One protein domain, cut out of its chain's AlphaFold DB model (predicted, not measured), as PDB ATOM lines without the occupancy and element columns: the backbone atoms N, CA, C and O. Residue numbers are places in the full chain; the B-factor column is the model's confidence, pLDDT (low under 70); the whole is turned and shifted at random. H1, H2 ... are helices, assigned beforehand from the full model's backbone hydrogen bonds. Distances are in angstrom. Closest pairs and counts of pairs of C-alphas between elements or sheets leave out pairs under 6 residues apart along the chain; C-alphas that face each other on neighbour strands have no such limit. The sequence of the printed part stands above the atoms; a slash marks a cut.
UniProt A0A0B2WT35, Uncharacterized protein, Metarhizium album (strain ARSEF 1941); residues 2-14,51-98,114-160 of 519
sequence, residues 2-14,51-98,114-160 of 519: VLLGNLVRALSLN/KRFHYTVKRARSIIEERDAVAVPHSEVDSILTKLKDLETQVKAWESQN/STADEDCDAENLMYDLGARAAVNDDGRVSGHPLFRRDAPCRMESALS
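What this domain is: This is residues 2 to 14, 51 to 98 and 114 to 160 of the 519 residues of an uncharacterized protein of Metarhizium album (strain ARSEF 1941) (UniProt A0A0B2WT35). H2 and the longer H3 make a helical hairpin, and H4 crosses H2 at close to a right angle. On the side of H4 away from H2, a long looping stretch, residues 129 to 155, leads to the short H5, while H1 lies off to one side, near H3. The printed part has 108 residues with five named helices, in the order H1, H2, H3, H4, H5, and no named strand; the class is all helix. It is compact, with a radius of gyration of the C-alphas of 13.7 A, and spans 40 by 31 by 30 A.

Where its parts are: Find C-alpha 2 at (47.895, -11.176, -47.167); from there H1 runs through residues 2 to 10. After the first cut, H2 takes residues 51 to 65 and is 21.0 A long. H3, residues 74 to 98, is the longest helix: start at C-alpha 74, at (37.411, 5.846, -55.825), and follow it for 35.9 A. After the second cut, look for H4 in residues 115 to 128, 20.0 A long. H5, residues 156 to 159, ends at C-alpha 159, at (52.791, -0.645, -33.341).

How they stand to each other: Begin with H1: it touches no helix, but it is near H3, with 6 pairs of C-alphas within 10 A. H1 is close to but not clearly touching H4, where the closest C-alphas, of Leu 3 and Asp 128, are 6.8 A apart. H2 and H3 are a helical hairpin: they touch, with C-alphas of Val 57 and Leu 84 closest at 6.1 A, and run opposite ways at a shallow tilt of 25 degrees. H2 touches H4 with residues 56 to 60 alone, about perpendicular at 80 degrees; look at Ala 60 and Ala 122, whose C-alphas are closest at 4.5 A. H4 and H5 only just touch, with 3 pairs of C-alphas within 8 A, H4 using residues 124 to 128 alone; the closest C-alphas are those of Asp 128 and Ser 157, at 7.2 A. H5 is apart from H1, H2 and H3. In H1, H2, H3 and H4 every O i to N i+4 pair is within hydrogen-bond range; H5 is too short for such a pair.

The domain as a whole: The two C-alphas farthest apart, of Gln 97 and Asp 137, are 41.6 A apart. Residues 15 to 50 are not printed, with 17.2 A from C-alpha 14 to C-alpha 51; residues 99 to 113 are not printed either, with 27.7 A from C-alpha 98 to C-alpha 114. The link from H4 to H5 is long, 27 residues, and in it residues 134 to 135 pair antiparallel with residues 141 to 142. Mean pLDDT of the printed part is 77.1; 26 residues are under 70, among them residues 2 to 14 and 157 to 160.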
ATOM      1  N   VAL A   2      47.653 -10.215 -48.275       32.97
ATOM      2  CA  VAL A   2      47.895 -11.176 -47.167       32.97
ATOM      3  C   VAL A   2      47.096 -10.883 -45.878       32.97
ATOM      4  O   VAL A   2      46.760 -11.816 -45.153       32.97
ATOM      5  N   LEU A   3      46.744  -9.619 -45.604       46.72
ATOM      6  CA  LEU A   3      46.120  -9.211 -44.334       46.72
ATOM      7  C   LEU A   3      44.739  -9.838 -44.080       46.72
ATOM      8  O   LEU A   3      44.531 -10.338 -42.981       46.72
ATOM      9  N   LEU A   4      43.843  -9.917 -45.077       50.75
ATOM     10  CA  LEU A   4      42.527 -10.558 -44.893       50.75
ATOM     11  C   LEU A   4      42.674 -12.023 -44.461       50.75
ATOM     12  O   LEU A   4      42.092 -12.442 -43.466       50.75
ATOM     13  N   GLY A   5      43.507 -12.784 -45.179       45.00
ATOM     14  CA  GLY A   5      43.757 -14.192 -44.873       45.00
ATOM     15  C   GLY A   5      44.394 -14.396 -43.499       45.00
ATOM     16  O   GLY A   5      44.041 -15.347 -42.807       45.00
ATOM     17  N   ASN A   6      45.283 -13.496 -43.069       50.59
ATOM     18  CA  ASN A   6      45.888 -13.566 -41.741       50.59
ATOM     19  C   ASN A   6      44.918 -13.158 -40.624       50.59
ATOM     20  O   ASN A   6      44.894 -13.844 -39.609       50.59
ATOM     21  N   LEU A   7      44.092 -12.123 -40.807       57.75
ATOM     22  CA  LEU A   7      43.079 -11.714 -39.827       57.75
ATOM     23  C   LEU A   7      42.035 -12.827 -39.636       57.75
ATOM     24  O   LEU A   7      41.836 -13.305 -38.525       57.75
ATOM     25  N   VAL A   8      41.459 -13.331 -40.732       54.91
ATOM     26  CA  VAL A   8      40.486 -14.441 -40.738       54.91
ATOM     27  C   VAL A   8      41.072 -15.718 -40.111       54.91
ATOM     28  O   VAL A   8      40.372 -16.440 -39.402       54.91
ATOM     29  N   ARG A   9      42.368 -15.994 -40.322       48.41
ATOM     30  CA  ARG A   9      43.056 -17.171 -39.763       48.41
ATOM     31  C   ARG A   9      43.473 -16.999 -38.300       48.41
ATOM     32  O   ARG A   9      43.373 -17.965 -37.556       48.41
ATOM     33  N   ALA A  10      43.891 -15.807 -37.876       49.12
ATOM     34  CA  ALA A  10      44.176 -15.498 -36.472       49.12
ATOM     35  C   ALA A  10      42.892 -15.544 -35.626       49.12
ATOM     36  O   ALA A  10      42.890 -16.087 -34.526       49.12
ATOM     37  N   LEU A  11      41.772 -15.087 -36.194       50.09
ATOM     38  CA  LEU A  11      40.425 -15.233 -35.632       50.09
ATOM     39  C   LEU A  11      39.854 -16.659 -35.726       50.09
ATOM     40  O   LEU A  11      38.718 -16.888 -35.324       50.09
ATOM     41  N   SER A  12      40.618 -17.625 -36.251       49.69
ATOM     42  CA  SER A  12      40.214 -19.033 -36.393       49.69
ATOM     43  C   SER A  12      38.891 -19.248 -37.151       49.69
ATOM     44  O   SER A  12      38.221 -20.263 -36.974       49.69
ATOM     45  N   LEU A  13      38.532 -18.339 -38.068       49.59
ATOM     46  CA  LEU A  13      37.292 -18.386 -38.865       49.59
ATOM     47  C   LEU A  13      37.327 -19.437 -40.001       49.59
ATOM     48  O   LEU A  13      36.527 -19.384 -40.932       49.59
ATOM     49  N   ASN A  14      38.255 -20.394 -39.940       35.22
ATOM     50  CA  ASN A  14      38.327 -21.563 -40.817       35.22
ATOM     51  C   ASN A  14      38.061 -22.830 -39.981       35.22
ATOM     52  O   ASN A  14      39.011 -23.393 -39.428       35.22
ATOM     53  N   LYS A  51      31.090 -10.330 -31.992       83.75
ATOM     54  CA  LYS A  51      30.008  -9.332 -31.985       83.75
ATOM     55  C   LYS A  51      30.563  -7.916 -32.072       83.75
ATOM     56  O   LYS A  51      30.026  -7.109 -32.825       83.75
ATOM     57  N   ARG A  52      31.678  -7.654 -31.373       84.94
ATOM     58  CA  ARG A  52      32.461  -6.420 -31.542       84.94
ATOM     59  C   ARG A  52      32.917  -6.303 -32.994       84.94
ATOM     60  O   ARG A  52      32.577  -5.326 -33.636       84.94
ATOM     61  N   PHE A  53      33.537  -7.343 -33.552       88.19
ATOM     62  CA  PHE A  53      34.021  -7.348 -34.932       88.19
ATOM     63  C   PHE A  53      32.901  -7.158 -35.975       88.19
ATOM     64  O   PHE A  53      33.063  -6.368 -36.900       88.19
ATOM     65  N   HIS A  54      31.742  -7.806 -35.809       88.00
ATOM     66  CA  HIS A  54      30.555  -7.599 -36.655       88.00
ATOM     67  C   HIS A  54      30.095  -6.134 -36.619       88.00
ATOM     68  O   HIS A  54      29.812  -5.541 -37.662       88.00
ATOM     69  N   TYR A  55      30.062  -5.532 -35.428       89.81
ATOM     70  CA  TYR A  55      29.745  -4.120 -35.262       89.81
ATOM     71  C   TYR A  55      30.822  -3.213 -35.881       89.81
ATOM     72  O   TYR A  55      30.478  -2.321 -36.648       89.81
ATOM     73  N   THR A  56      32.113  -3.487 -35.664       90.00
ATOM     74  CA  THR A  56      33.242  -2.754 -36.258       90.00
ATOM     75  C   THR A  56      33.209  -2.775 -37.788       90.00
ATOM     76  O   THR A  56      33.381  -1.730 -38.406       90.00
ATOM     77  N   VAL A  57      32.940  -3.928 -38.413       91.94
ATOM     78  CA  VAL A  57      32.804  -4.050 -39.879       91.94
ATOM     79  C   VAL A  57      31.664  -3.168 -40.392       91.94
ATOM     80  O   VAL A  57      31.843  -2.429 -41.361       91.94
ATOM     81  N   LYS A  58      30.511  -3.177 -39.713       92.88
ATOM     82  CA  LYS A  58      29.374  -2.311 -40.057       92.88
ATOM     83  C   LYS A  58      29.666  -0.833 -39.823       92.88
ATOM     84  O   LYS A  58      29.338  -0.022 -40.680       92.88
ATOM     85  N   ARG A  59      30.322  -0.477 -38.716       92.25
ATOM     86  CA  ARG A  59      30.683   0.907 -38.385       92.25
ATOM     87  C   ARG A  59      31.705   1.470 -39.373       92.25
ATOM     88  O   ARG A  59      31.499   2.571 -39.869       92.25
ATOM     89  N   ALA A  60      32.732   0.701 -39.735       91.44
ATOM     90  CA  ALA A  60      33.699   1.063 -40.773       91.44
ATOM     91  C   ALA A  60      33.030   1.265 -42.140       91.44
ATOM     92  O   ALA A  60      33.346   2.221 -42.840       91.44
ATOM     93  N   ARG A  61      32.067   0.406 -42.498       91.38
ATOM     94  CA  ARG A  61      31.280   0.560 -43.725       91.38
ATOM     95  C   ARG A  61      30.426   1.832 -43.701       91.38
ATOM     96  O   ARG A  61      30.521   2.621 -44.633       91.38
ATOM     97  N   SER A  62      29.701   2.072 -42.607       90.69
ATOM     98  CA  SER A  62      28.912   3.292 -42.373       90.69
ATOM     99  C   SER A  62      29.776   4.554 -42.499       90.69
ATOM    100  O   SER A  62      29.440   5.456 -43.250       90.69
ATOM    101  N   ILE A  63      30.962   4.585 -41.875       88.62
ATOM    102  CA  ILE A  63      31.894   5.729 -41.920       88.62
ATOM    103  C   ILE A  63      32.416   6.038 -43.338       88.62
ATOM    104  O   ILE A  63      32.826   7.172 -43.593       88.62
ATOM    105  N   ILE A  64      32.418   5.062 -44.251       88.00
ATOM    106  CA  ILE A  64      32.775   5.269 -45.661       88.00
ATOM    107  C   ILE A  64      31.541   5.690 -46.470       88.00
ATOM    108  O   ILE A  64      31.617   6.666 -47.210       88.00
ATOM    109  N   GLU A  65      30.409   4.997 -46.305       87.88
ATOM    110  CA  GLU A  65      29.147   5.281 -47.011       87.88
ATOM    111  C   GLU A  65      28.534   6.646 -46.609       87.88
ATOM    112  O   GLU A  65      27.902   7.291 -47.433       87.88
ATOM    113  N   GLU A  66      28.775   7.138 -45.386       85.75
ATOM    114  CA  GLU A  66      28.343   8.461 -44.887       85.75
ATOM    115  C   GLU A  66      29.170   9.645 -45.435       85.75
ATOM    116  O   GLU A  66      28.820  10.803 -45.192       85.75
ATOM    117  N   ARG A  67      30.294   9.408 -46.128       78.69
ATOM    118  CA  ARG A  67      31.202  10.474 -46.593       78.69
ATOM    119  C   ARG A  67      31.140  10.659 -48.114       78.69
ATOM    120  O   ARG A  67      32.092  10.341 -48.818       78.69
ATOM    121  N   ASP A  68      30.080  11.302 -48.601       60.31
ATOM    122  CA  ASP A  68      29.852  11.621 -50.030       60.31
ATOM    123  C   ASP A  68      30.992  12.385 -50.753       60.31
ATOM    124  O   ASP A  68      30.996  12.477 -51.979       60.31
ATOM    125  N   ALA A  69      31.957  12.972 -50.031       62.31
ATOM    126  CA  ALA A  69      32.984  13.858 -50.596       62.31
ATOM    127  C   ALA A  69      34.400  13.634 -50.019       62.31
ATOM    128  O   ALA A  69      35.100  14.583 -49.652       62.31
ATOM    129  N   VAL A  70      34.853  12.379 -49.911       70.50
ATOM    130  CA  VAL A  70      36.239  12.079 -49.498       70.50
ATOM    131  C   VAL A  70      37.233  12.369 -50.630       70.50
ATOM    132  O   VAL A  70      37.115  11.837 -51.728       70.50
ATOM    133  N   ALA A  71      38.300  13.120 -50.336       81.88
ATOM    134  CA  ALA A  71      39.446  13.312 -51.235       81.88
ATOM    135  C   ALA A  71      40.390  12.081 -51.281       81.88
ATOM    136  O   ALA A  71      41.588  12.191 -51.022       81.88
ATOM    137  N   VAL A  72      39.839  10.896 -51.563       83.38
ATOM    138  CA  VAL A  72      40.536   9.600 -51.683       83.38
ATOM    139  C   VAL A  72      40.159   8.979 -53.034       83.38
ATOM    140  O   VAL A  72      39.028   9.170 -53.480       83.38
ATOM    141  N   PRO A  73      41.062   8.258 -53.727       86.06
ATOM    142  CA  PRO A  73      40.726   7.637 -55.006       86.06
ATOM    143  C   PRO A  73      39.544   6.668 -54.875       86.06
ATOM    144  O   PRO A  73      39.562   5.793 -54.010       86.06
ATOM    145  N   HIS A  74      38.558   6.766 -55.775       85.44
ATOM    146  CA  HIS A  74      37.411   5.846 -55.825       85.44
ATOM    147  C   HIS A  74      37.856   4.373 -55.803       85.44
ATOM    148  O   HIS A  74      37.367   3.591 -54.999       85.44
ATOM    149  N   SER A  75      38.907   4.026 -56.554       87.31
ATOM    150  CA  SER A  75      39.493   2.679 -56.576       87.31
ATOM    151  C   SER A  75      40.052   2.185 -55.231       87.31
ATOM    152  O   SER A  75      40.170   0.976 -55.029       87.31
ATOM    153  N   GLU A  76      40.391   3.078 -54.297       86.62
ATOM    154  CA  GLU A  76      40.765   2.715 -52.928       86.62
ATOM    155  C   GLU A  76      39.513   2.468 -52.073       86.62
ATOM    156  O   GLU A  76      39.428   1.411 -51.437       86.62
ATOM    157  N   VAL A  77      38.528   3.374 -52.154       89.25
ATOM    158  CA  VAL A  77      37.205   3.276 -51.505       89.25
ATOM    159  C   VAL A  77      36.493   1.977 -51.898       89.25
ATOM    160  O   VAL A  77      36.174   1.169 -51.024       89.25
ATOM    161  N   ASP A  78      36.346   1.713 -53.197       89.38
ATOM    162  CA  ASP A  78      35.727   0.504 -53.754       89.38
ATOM    163  C   ASP A  78      36.432  -0.767 -53.263       89.38
ATOM    164  O   ASP A  78      35.789  -1.761 -52.906       89.38
ATOM    165  N   SER A  79      37.770  -0.740 -53.179       88.25
ATOM    166  CA  SER A  79      38.540  -1.882 -52.673       88.25
ATOM    167  C   SER A  79      38.303  -2.135 -51.184       88.25
ATOM    168  O   SER A  79      38.391  -3.282 -50.747       88.25
ATOM    169  N   ILE A  80      38.052  -1.095 -50.382       88.81
ATOM    170  CA  ILE A  80      37.804  -1.221 -48.941       88.81
ATOM    171  C   ILE A  80      36.355  -1.659 -48.704       88.81
ATOM    172  O   ILE A  80      36.141  -2.625 -47.972       88.81
ATOM    173  N   LEU A  81      35.380  -1.049 -49.387       91.00
ATOM    174  CA  LEU A  81      33.967  -1.444 -49.336       91.00
ATOM    175  C   LEU A  81      33.758  -2.902 -49.767       91.00
ATOM    176  O   LEU A  81      33.031  -3.640 -49.101       91.00
ATOM    177  N   THR A  82      34.452  -3.357 -50.817       89.88
ATOM    178  CA  THR A  82      34.411  -4.765 -51.253       89.88
ATOM    179  C   THR A  82      34.903  -5.703 -50.145       89.88
ATOM    180  O   THR A  82      34.198  -6.640 -49.777       89.88
ATOM    181  N   LYS A  83      36.057  -5.411 -49.523       90.75
ATOM    182  CA  LYS A  83      36.585  -6.223 -48.409       90.75
ATOM    183  C   LYS A  83      35.674  -6.194 -47.177       90.75
ATOM    184  O   LYS A  83      35.544  -7.213 -46.506       90.75
ATOM    185  N   LEU A  84      35.048  -5.054 -46.868       92.25
ATOM    186  CA  LEU A  84      34.086  -4.937 -45.765       92.25
ATOM    187  C   LEU A  84      32.842  -5.794 -46.016       92.25
ATOM    188  O   LEU A  84      32.389  -6.476 -45.102       92.25
ATOM    189  N   LYS A  85      32.335  -5.829 -47.252       90.56
ATOM    190  CA  LYS A  85      31.210  -6.684 -47.660       90.56
ATOM    191  C   LYS A  85      31.559  -8.178 -47.601       90.56
ATOM    192  O   LYS A  85      30.749  -8.981 -47.131       90.56
ATOM    193  N   ASP A  86      32.771  -8.548 -48.012       87.75
ATOM    194  CA  ASP A  86      33.279  -9.920 -47.888       87.75
ATOM    195  C   ASP A  86      33.431 -10.335 -46.414       87.75
ATOM    196  O   ASP A  86      33.081 -11.461 -46.049       87.75
ATOM    197  N   LEU A  87      33.918  -9.435 -45.549       89.81
ATOM    198  CA  LEU A  87      34.011  -9.663 -44.104       89.81
ATOM    199  C   LEU A  87      32.630  -9.738 -43.440       89.81
ATOM    200  O   LEU A  87      32.400 -10.658 -42.660       89.81
ATOM    201  N   GLU A  88      31.693  -8.843 -43.772       89.69
ATOM    202  CA  GLU A  88      30.312  -8.877 -43.262       89.69
ATOM    203  C   GLU A  88      29.650 -10.223 -43.599       89.69
ATOM    204  O   GLU A  88      29.018 -10.844 -42.744       89.69
ATOM    205  N   THR A  89      29.874 -10.726 -44.816       87.25
ATOM    206  CA  THR A  89      29.370 -12.030 -45.270       87.25
ATOM    207  C   THR A  89      29.975 -13.193 -44.474       87.25
ATOM    208  O   THR A  89      29.238 -14.062 -44.005       87.25
ATOM    209  N   GLN A  90      31.297 -13.200 -44.263       84.94
ATOM    210  CA  GLN A  90      31.995 -14.231 -43.478       84.94
ATOM    211  C   GLN A  90      31.573 -14.228 -42.002       84.94
ATOM    212  O   GLN A  90      31.259 -15.279 -41.442       84.94
ATOM    213  N   VAL A  91      31.513 -13.051 -41.376       86.00
ATOM    214  CA  VAL A  91      31.130 -12.890 -39.966       86.00
ATOM    215  C   VAL A  91      29.676 -13.300 -39.742       86.00
ATOM    216  O   VAL A  91      29.388 -14.034 -38.799       86.00
ATOM    217  N   LYS A  92      28.763 -12.918 -40.645       83.44
ATOM    218  CA  LYS A  92      27.351 -13.322 -40.589       83.44
ATOM    219  C   LYS A  92      27.167 -14.832 -40.766       83.44
ATOM    220  O   LYS A  92      26.329 -15.423 -40.084       83.44
ATOM    221  N   ALA A  93      27.955 -15.472 -41.634       80.88
ATOM    222  CA  ALA A  93      27.953 -16.928 -41.767       80.88
ATOM    223  C   ALA A  93      28.401 -17.609 -40.459       80.88
ATOM    224  O   ALA A  93      27.714 -18.509 -39.972       80.88
ATOM    225  N   TRP A  94      29.485 -17.134 -39.841       77.56
ATOM    226  CA  TRP A  94      30.006 -17.688 -38.585       77.56
ATOM    227  C   TRP A  94      29.061 -17.457 -37.390       77.56
ATOM    228  O   TRP A  94      28.834 -18.368 -36.595       77.56
ATOM    229  N   GLU A  95      28.436 -16.278 -37.292       79.50
ATOM    230  CA  GLU A  95      27.407 -15.995 -36.279       79.50
ATOM    231  C   GLU A  95      26.178 -16.900 -36.458       79.50
ATOM    232  O   GLU A  95      25.642 -17.397 -35.468       79.50
ATOM    233  N   SER A  96      25.778 -17.204 -37.700       75.38
ATOM    234  CA  SER A  96      24.697 -18.167 -37.952       75.38
ATOM    235  C   SER A  96      25.062 -19.597 -37.529       75.38
ATOM    236  O   SER A  96      24.231 -20.269 -36.921       75.38
ATOM    237  N   GLN A  97      26.306 -20.042 -37.748       69.56
ATOM    238  CA  GLN A  97      26.775 -21.370 -37.327       69.56
ATOM    239  C   GLN A  97      26.831 -21.509 -35.795       69.56
ATOM    240  O   GLN A  97      26.340 -22.496 -35.253       69.56
ATOM    241  N   ASN A  98      27.334 -20.495 -35.083       63.31
ATOM    242  CA  ASN A  98      27.387 -20.496 -33.614       63.31
ATOM    243  C   ASN A  98      26.051 -20.143 -32.929       63.31
ATOM    244  O   ASN A  98      25.951 -20.228 -31.705       63.31
ATOM    245  N   SER A 114      33.428   4.224 -25.136       52.44
ATOM    246  CA  SER A 114      33.022   5.483 -25.744       52.44
ATOM    247  C   SER A 114      32.704   5.249 -27.223       52.44
ATOM    248  O   SER A 114      33.333   4.410 -27.868       52.44
ATOM    249  N   THR A 115      31.830   6.060 -27.819       57.09
ATOM    250  CA  THR A 115      31.706   6.118 -29.290       57.09
ATOM    251  C   THR A 115      33.039   6.494 -29.957       57.09
ATOM    252  O   THR A 115      33.289   6.141 -31.106       57.09
ATOM    253  N   ALA A 116      33.946   7.142 -29.213       58.22
ATOM    254  CA  ALA A 116      35.328   7.342 -29.633       58.22
ATOM    255  C   ALA A 116      36.087   6.019 -29.852       58.22
ATOM    256  O   ALA A 116      36.847   5.938 -30.816       58.22
ATOM    257  N   ASP A 117      35.858   5.008 -29.005       73.69
ATOM    258  CA  ASP A 117      36.516   3.696 -29.061       73.69
ATOM    259  C   ASP A 117      35.969   2.866 -30.233       73.69
ATOM    260  O   ASP A 117      36.739   2.267 -30.979       73.69
ATOM    261  N   GLU A 118      34.650   2.898 -30.453       83.06
ATOM    262  CA  GLU A 118      33.978   2.229 -31.579       83.06
ATOM    263  C   GLU A 118      34.445   2.752 -32.946       83.06
ATOM    264  O   GLU A 118      34.700   1.982 -33.874       83.06
ATOM    265  N   ASP A 119      34.594   4.071 -33.072       86.44
ATOM    266  CA  ASP A 119      35.159   4.676 -34.274       86.44
ATOM    267  C   ASP A 119      36.669   4.392 -34.404       86.44
ATOM    268  O   ASP A 119      37.164   4.268 -35.522       86.44
ATOM    269  N   CYS A 120      37.416   4.271 -33.295       87.69
ATOM    270  CA  CYS A 120      38.825   3.861 -33.343       87.69
ATOM    271  C   CYS A 120      38.982   2.401 -33.790       87.69
ATOM    272  O   CYS A 120      39.889   2.104 -34.564       87.69
ATOM    273  N   ASP A 121      38.094   1.499 -33.366       89.25
ATOM    274  CA  ASP A 121      38.023   0.127 -33.880       89.25
ATOM    275  C   ASP A 121      37.786   0.118 -35.395       89.25
ATOM    276  O   ASP A 121      38.444  -0.618 -36.132       89.25
ATOM    277  N   ALA A 122      36.860   0.956 -35.870       90.81
ATOM    278  CA  ALA A 122      36.548   1.084 -37.288       90.81
ATOM    279  C   ALA A 122      37.719   1.676 -38.094       90.81
ATOM    280  O   ALA A 122      38.021   1.194 -39.184       90.81
ATOM    281  N   GLU A 123      38.417   2.678 -37.554       89.44
ATOM    282  CA  GLU A 123      39.630   3.248 -38.151       89.44
ATOM    283  C   GLU A 123      40.789   2.235 -38.188       89.44
ATOM    284  O   GLU A 123      41.425   2.089 -39.233       89.44
ATOM    285  N   ASN A 124      41.008   1.470 -37.112       88.81
ATOM    286  CA  ASN A 124      41.968   0.360 -37.078       88.81
ATOM    287  C   ASN A 124      41.667  -0.678 -38.177       88.81
ATOM    288  O   ASN A 124      42.559  -1.061 -38.937       88.81
ATOM    289  N   LEU A 125      40.399  -1.080 -38.325       90.44
ATOM    290  CA  LEU A 125      39.979  -1.993 -39.389       90.44
ATOM    291  C   LEU A 125      40.202  -1.392 -40.788       90.44
ATOM    292  O   LEU A 125      40.727  -2.075 -41.664       90.44
ATOM    293  N   MET A 126      39.853  -0.122 -41.025       89.81
ATOM    294  CA  MET A 126      40.095   0.530 -42.323       89.81
ATOM    295  C   MET A 126      41.589   0.578 -42.682       89.81
ATOM    296  O   MET A 126      41.946   0.342 -43.840       89.81
ATOM    297  N   TYR A 127      42.464   0.823 -41.702       88.12
ATOM    298  CA  TYR A 127      43.917   0.766 -41.878       88.12
ATOM    299  C   TYR A 127      44.389  -0.641 -42.283       88.12
ATOM    300  O   TYR A 127      45.081  -0.790 -43.292       88.12
ATOM    301  N   ASP A 128      43.933  -1.688 -41.586       87.62
ATOM    302  CA  ASP A 128      44.285  -3.087 -41.887       87.62
ATOM    303  C   ASP A 128      43.707  -3.598 -43.223       87.62
ATOM    304  O   ASP A 128      44.288  -4.465 -43.884       87.62
ATOM    305  N   LEU A 129      42.591  -3.023 -43.681       87.50
ATOM    306  CA  LEU A 129      42.051  -3.233 -45.029       87.50
ATOM    307  C   LEU A 129      42.851  -2.510 -46.126       87.50
ATOM    308  O   LEU A 129      42.657  -2.793 -47.318       87.50
ATOM    309  N   GLY A 130      43.787  -1.644 -45.738       83.19
ATOM    310  CA  GLY A 130      44.771  -1.011 -46.606       83.19
ATOM    311  C   GLY A 130      44.506   0.453 -46.945       83.19
ATOM    312  O   GLY A 130      45.068   0.901 -47.942       83.19
ATOM    313  N   ALA A 131      43.692   1.176 -46.162       82.94
ATOM    314  CA  ALA A 131      43.553   2.630 -46.284       82.94
ATOM    315  C   ALA A 131      44.910   3.311 -46.018       82.94
ATOM    316  O   ALA A 131      45.435   3.254 -44.901       82.94
ATOM    317  N   ARG A 132      45.516   3.913 -47.047       72.81
ATOM    318  CA  ARG A 132      46.950   4.250 -47.073       72.81
ATOM    319  C   ARG A 132      47.292   5.524 -46.307       72.81
ATOM    320  O   ARG A 132      47.555   6.580 -46.882       72.81
ATOM    321  N   ALA A 133      47.359   5.398 -44.990       77.62
ATOM    322  CA  ALA A 133      47.735   6.478 -44.095       77.62
ATOM    323  C   ALA A 133      49.215   6.497 -43.697       77.62
ATOM    324  O   ALA A 133      49.858   5.457 -43.556       77.62
ATOM    325  N   ALA A 134      49.728   7.703 -43.437       75.94
ATOM    326  CA  ALA A 134      50.966   7.880 -42.692       75.94
ATOM    327  C   ALA A 134      50.683   7.686 -41.195       75.94
ATOM    328  O   ALA A 134      49.725   8.253 -40.665       75.94
ATOM    329  N   VAL A 135      51.522   6.898 -40.525       78.75
ATOM    330  CA  VAL A 135      51.495   6.733 -39.067       78.75
ATOM    331  C   VAL A 135      52.613   7.584 -38.474       78.75
ATOM    332  O   VAL A 135      53.764   7.478 -38.893       78.75
ATOM    333  N   ASN A 136      52.260   8.447 -37.528       77.94
ATOM    334  CA  ASN A 136      53.191   9.293 -36.788       77.94
ATOM    335  C   ASN A 136      53.864   8.478 -35.667       77.94
ATOM    336  O   ASN A 136      53.301   7.477 -35.226       77.94
ATOM    337  N   ASP A 137      54.989   8.956 -35.122       74.44
ATOM    338  CA  ASP A 137      55.758   8.290 -34.045       74.44
ATOM    339  C   ASP A 137      54.916   7.921 -32.798       74.44
ATOM    340  O   ASP A 137      55.243   7.005 -32.051       74.44
ATOM    341  N   ASP A 138      53.789   8.605 -32.588       76.31
ATOM    342  CA  ASP A 138      52.794   8.310 -31.552       76.31
ATOM    343  C   ASP A 138      51.910   7.075 -31.827       76.31
ATOM    344  O   ASP A 138      50.975   6.810 -31.068       76.31
ATOM    345  N   GLY A 139      52.122   6.357 -32.932       74.69
ATOM    346  CA  GLY A 139      51.252   5.278 -33.411       74.69
ATOM    347  C   GLY A 139      49.910   5.757 -33.976       74.69
ATOM    348  O   GLY A 139      49.018   4.942 -34.206       74.69
ATOM    349  N   ARG A 140      49.725   7.068 -34.176       79.19
ATOM    350  CA  ARG A 140      48.482   7.660 -34.702       79.19
ATOM    351  C   ARG A 140      48.543   7.831 -36.211       79.19
ATOM    352  O   ARG A 140      49.545   8.313 -36.733       79.19
ATOM    353  N   VAL A 141      47.443   7.535 -36.892       75.81
ATOM    354  CA  VAL A 141      47.272   7.886 -38.306       75.81
ATOM    355  C   VAL A 141      47.037   9.383 -38.469       75.81
ATOM    356  O   VAL A 141      46.251   9.983 -37.738       75.81
ATOM    357  N   SER A 142      47.688   9.982 -39.466       69.62
ATOM    358  CA  SER A 142      47.387  11.340 -39.912       69.62
ATOM    359  C   SER A 142      47.396  11.464 -41.443       69.62
ATOM    360  O   SER A 142      47.817  10.563 -42.172       69.62
ATOM    361  N   GLY A 143      46.855  12.574 -41.952       73.50
ATOM    362  CA  GLY A 143      46.880  12.934 -43.375       73.50
ATOM    363  C   GLY A 143      45.872  12.223 -44.293       73.50
ATOM    364  O   GLY A 143      45.466  12.830 -45.280       73.50
ATOM    365  N   HIS A 144      45.425  10.999 -43.989       84.50
ATOM    366  CA  HIS A 144      44.540  10.241 -44.888       84.50
ATOM    367  C   HIS A 144      43.035  10.542 -44.677       84.50
ATOM    368  O   HIS A 144      42.532  10.312 -43.575       84.50
ATOM    369  N   PRO A 145      42.274  10.993 -45.700       84.12
ATOM    370  CA  PRO A 145      40.911  11.513 -45.499       84.12
ATOM    371  C   PRO A 145      39.800  10.526 -45.079       84.12
ATOM    372  O   PRO A 145      38.712  10.986 -44.733       84.12
ATOM    373  N   LEU A 146      40.030   9.203 -45.064       84.12
ATOM    374  CA  LEU A 146      39.080   8.243 -44.453       84.12
ATOM    375  C   LEU A 146      39.098   8.261 -42.912       84.12
ATOM    376  O   LEU A 146      38.135   7.848 -42.274       84.12
ATOM    377  N   PHE A 147      40.160   8.781 -42.300       87.56
ATOM    378  CA  PHE A 147      40.313   8.837 -40.847       87.56
ATOM    379  C   PHE A 147      39.828  10.190 -40.315       87.56
ATOM    380  O   PHE A 147      39.772  11.177 -41.056       87.56
ATOM    381  N   ARG A 148      39.434  10.267 -39.041       84.69
ATOM    382  CA  ARG A 148      39.143  11.549 -38.386       84.69
ATOM    383  C   ARG A 148      40.456  12.280 -38.096       84.69
ATOM    384  O   ARG A 148      41.417  11.689 -37.606       84.69
ATOM    385  N   ARG A 149      40.502  13.586 -38.378       71.38
ATOM    386  CA  ARG A 149      41.642  14.428 -37.979       71.38
ATOM    387  C   ARG A 149      41.727  14.485 -36.452       71.38
ATOM    388  O   ARG A 149      40.703  14.566 -35.780       71.38
ATOM    389  N   ASP A 150      42.952  14.401 -35.940       66.94
ATOM    390  CA  ASP A 150      43.317  14.547 -34.522       66.94
ATOM    391  C   ASP A 150      42.691  13.538 -33.536       66.94
ATOM    392  O   ASP A 150      42.849  13.671 -32.318       66.94
ATOM    393  N   ALA A 151      42.056  12.472 -34.038       71.19
ATOM    394  CA  ALA A 151      41.514  11.406 -33.203       71.19
ATOM    395  C   ALA A 151      42.611  10.729 -32.344       71.19
ATOM    396  O   ALA A 151      43.761  10.583 -32.776       71.19
ATOM    397  N   PRO A 152      42.290  10.291 -31.111       74.81
ATOM    398  CA  PRO A 152      43.247   9.645 -30.209       74.81
ATOM    399  C   PRO A 152      43.537   8.170 -30.539       74.81
ATOM    400  O   PRO A 152      44.158   7.480 -29.732       74.81
ATOM    401  N   CYS A 153      43.116   7.683 -31.707       78.94
ATOM    402  CA  CYS A 153      43.247   6.289 -32.110       78.94
ATOM    403  C   CYS A 153      44.709   5.921 -32.401       78.94
ATOM    404  O   CYS A 153      45.351   6.500 -33.282       78.94
ATOM    405  N   ARG A 154      45.234   4.934 -31.665       79.94
ATOM    406  CA  ARG A 154      46.530   4.303 -31.944       79.94
ATOM    407  C   ARG A 154      46.324   3.042 -32.775       79.94
ATOM    408  O   ARG A 154      45.576   2.161 -32.362       79.94
ATOM    409  N   MET A 155      47.031   2.955 -33.898       81.06
ATOM    410  CA  MET A 155      47.021   1.802 -34.794       81.06
ATOM    411  C   MET A 155      47.799   0.643 -34.176       81.06
ATOM    412  O   MET A 155      49.023   0.563 -34.301       81.06
ATOM    413  N   GLU A 156      47.086  -0.272 -33.520       73.19
ATOM    414  CA  GLU A 156      47.663  -1.466 -32.883       73.19
ATOM    415  C   GLU A 156      48.532  -2.268 -33.865       73.19
ATOM    416  O   GLU A 156      49.672  -2.628 -33.564       73.19
ATOM    417  N   SER A 157      48.031  -2.459 -35.088       66.94
ATOM    418  CA  SER A 157      48.710  -3.177 -36.165       66.94
ATOM    419  C   SER A 157      49.989  -2.478 -36.647       66.94
ATOM    420  O   SER A 157      50.941  -3.161 -37.023       66.94
ATOM    421  N   ALA A 158      50.072  -1.143 -36.569       59.62
ATOM    422  CA  ALA A 158      51.298  -0.404 -36.888       59.62
ATOM    423  C   ALA A 158      52.352  -0.546 -35.777       59.62
ATOM    424  O   ALA A 158      53.534  -0.736 -36.063       59.62
ATOM    425  N   LEU A 159      51.919  -0.515 -34.513       57.50
ATOM    426  CA  LEU A 159      52.791  -0.645 -33.341       57.50
ATOM    427  C   LEU A 159      53.309  -2.077 -33.116       57.50
ATOM    428  O   LEU A 159      54.356  -2.253 -32.501       57.50
ATOM    429  N   SER A 160      52.638  -3.100 -33.657       52.28
ATOM    430  CA  SER A 160      53.059  -4.509 -33.546       52.28
ATOM    431  C   SER A 160      54.442  -4.836 -34.142       52.28
ATOM    432  O   SER A 160      54.984  -5.910 -33.876       52.28
TER     433      SER A 160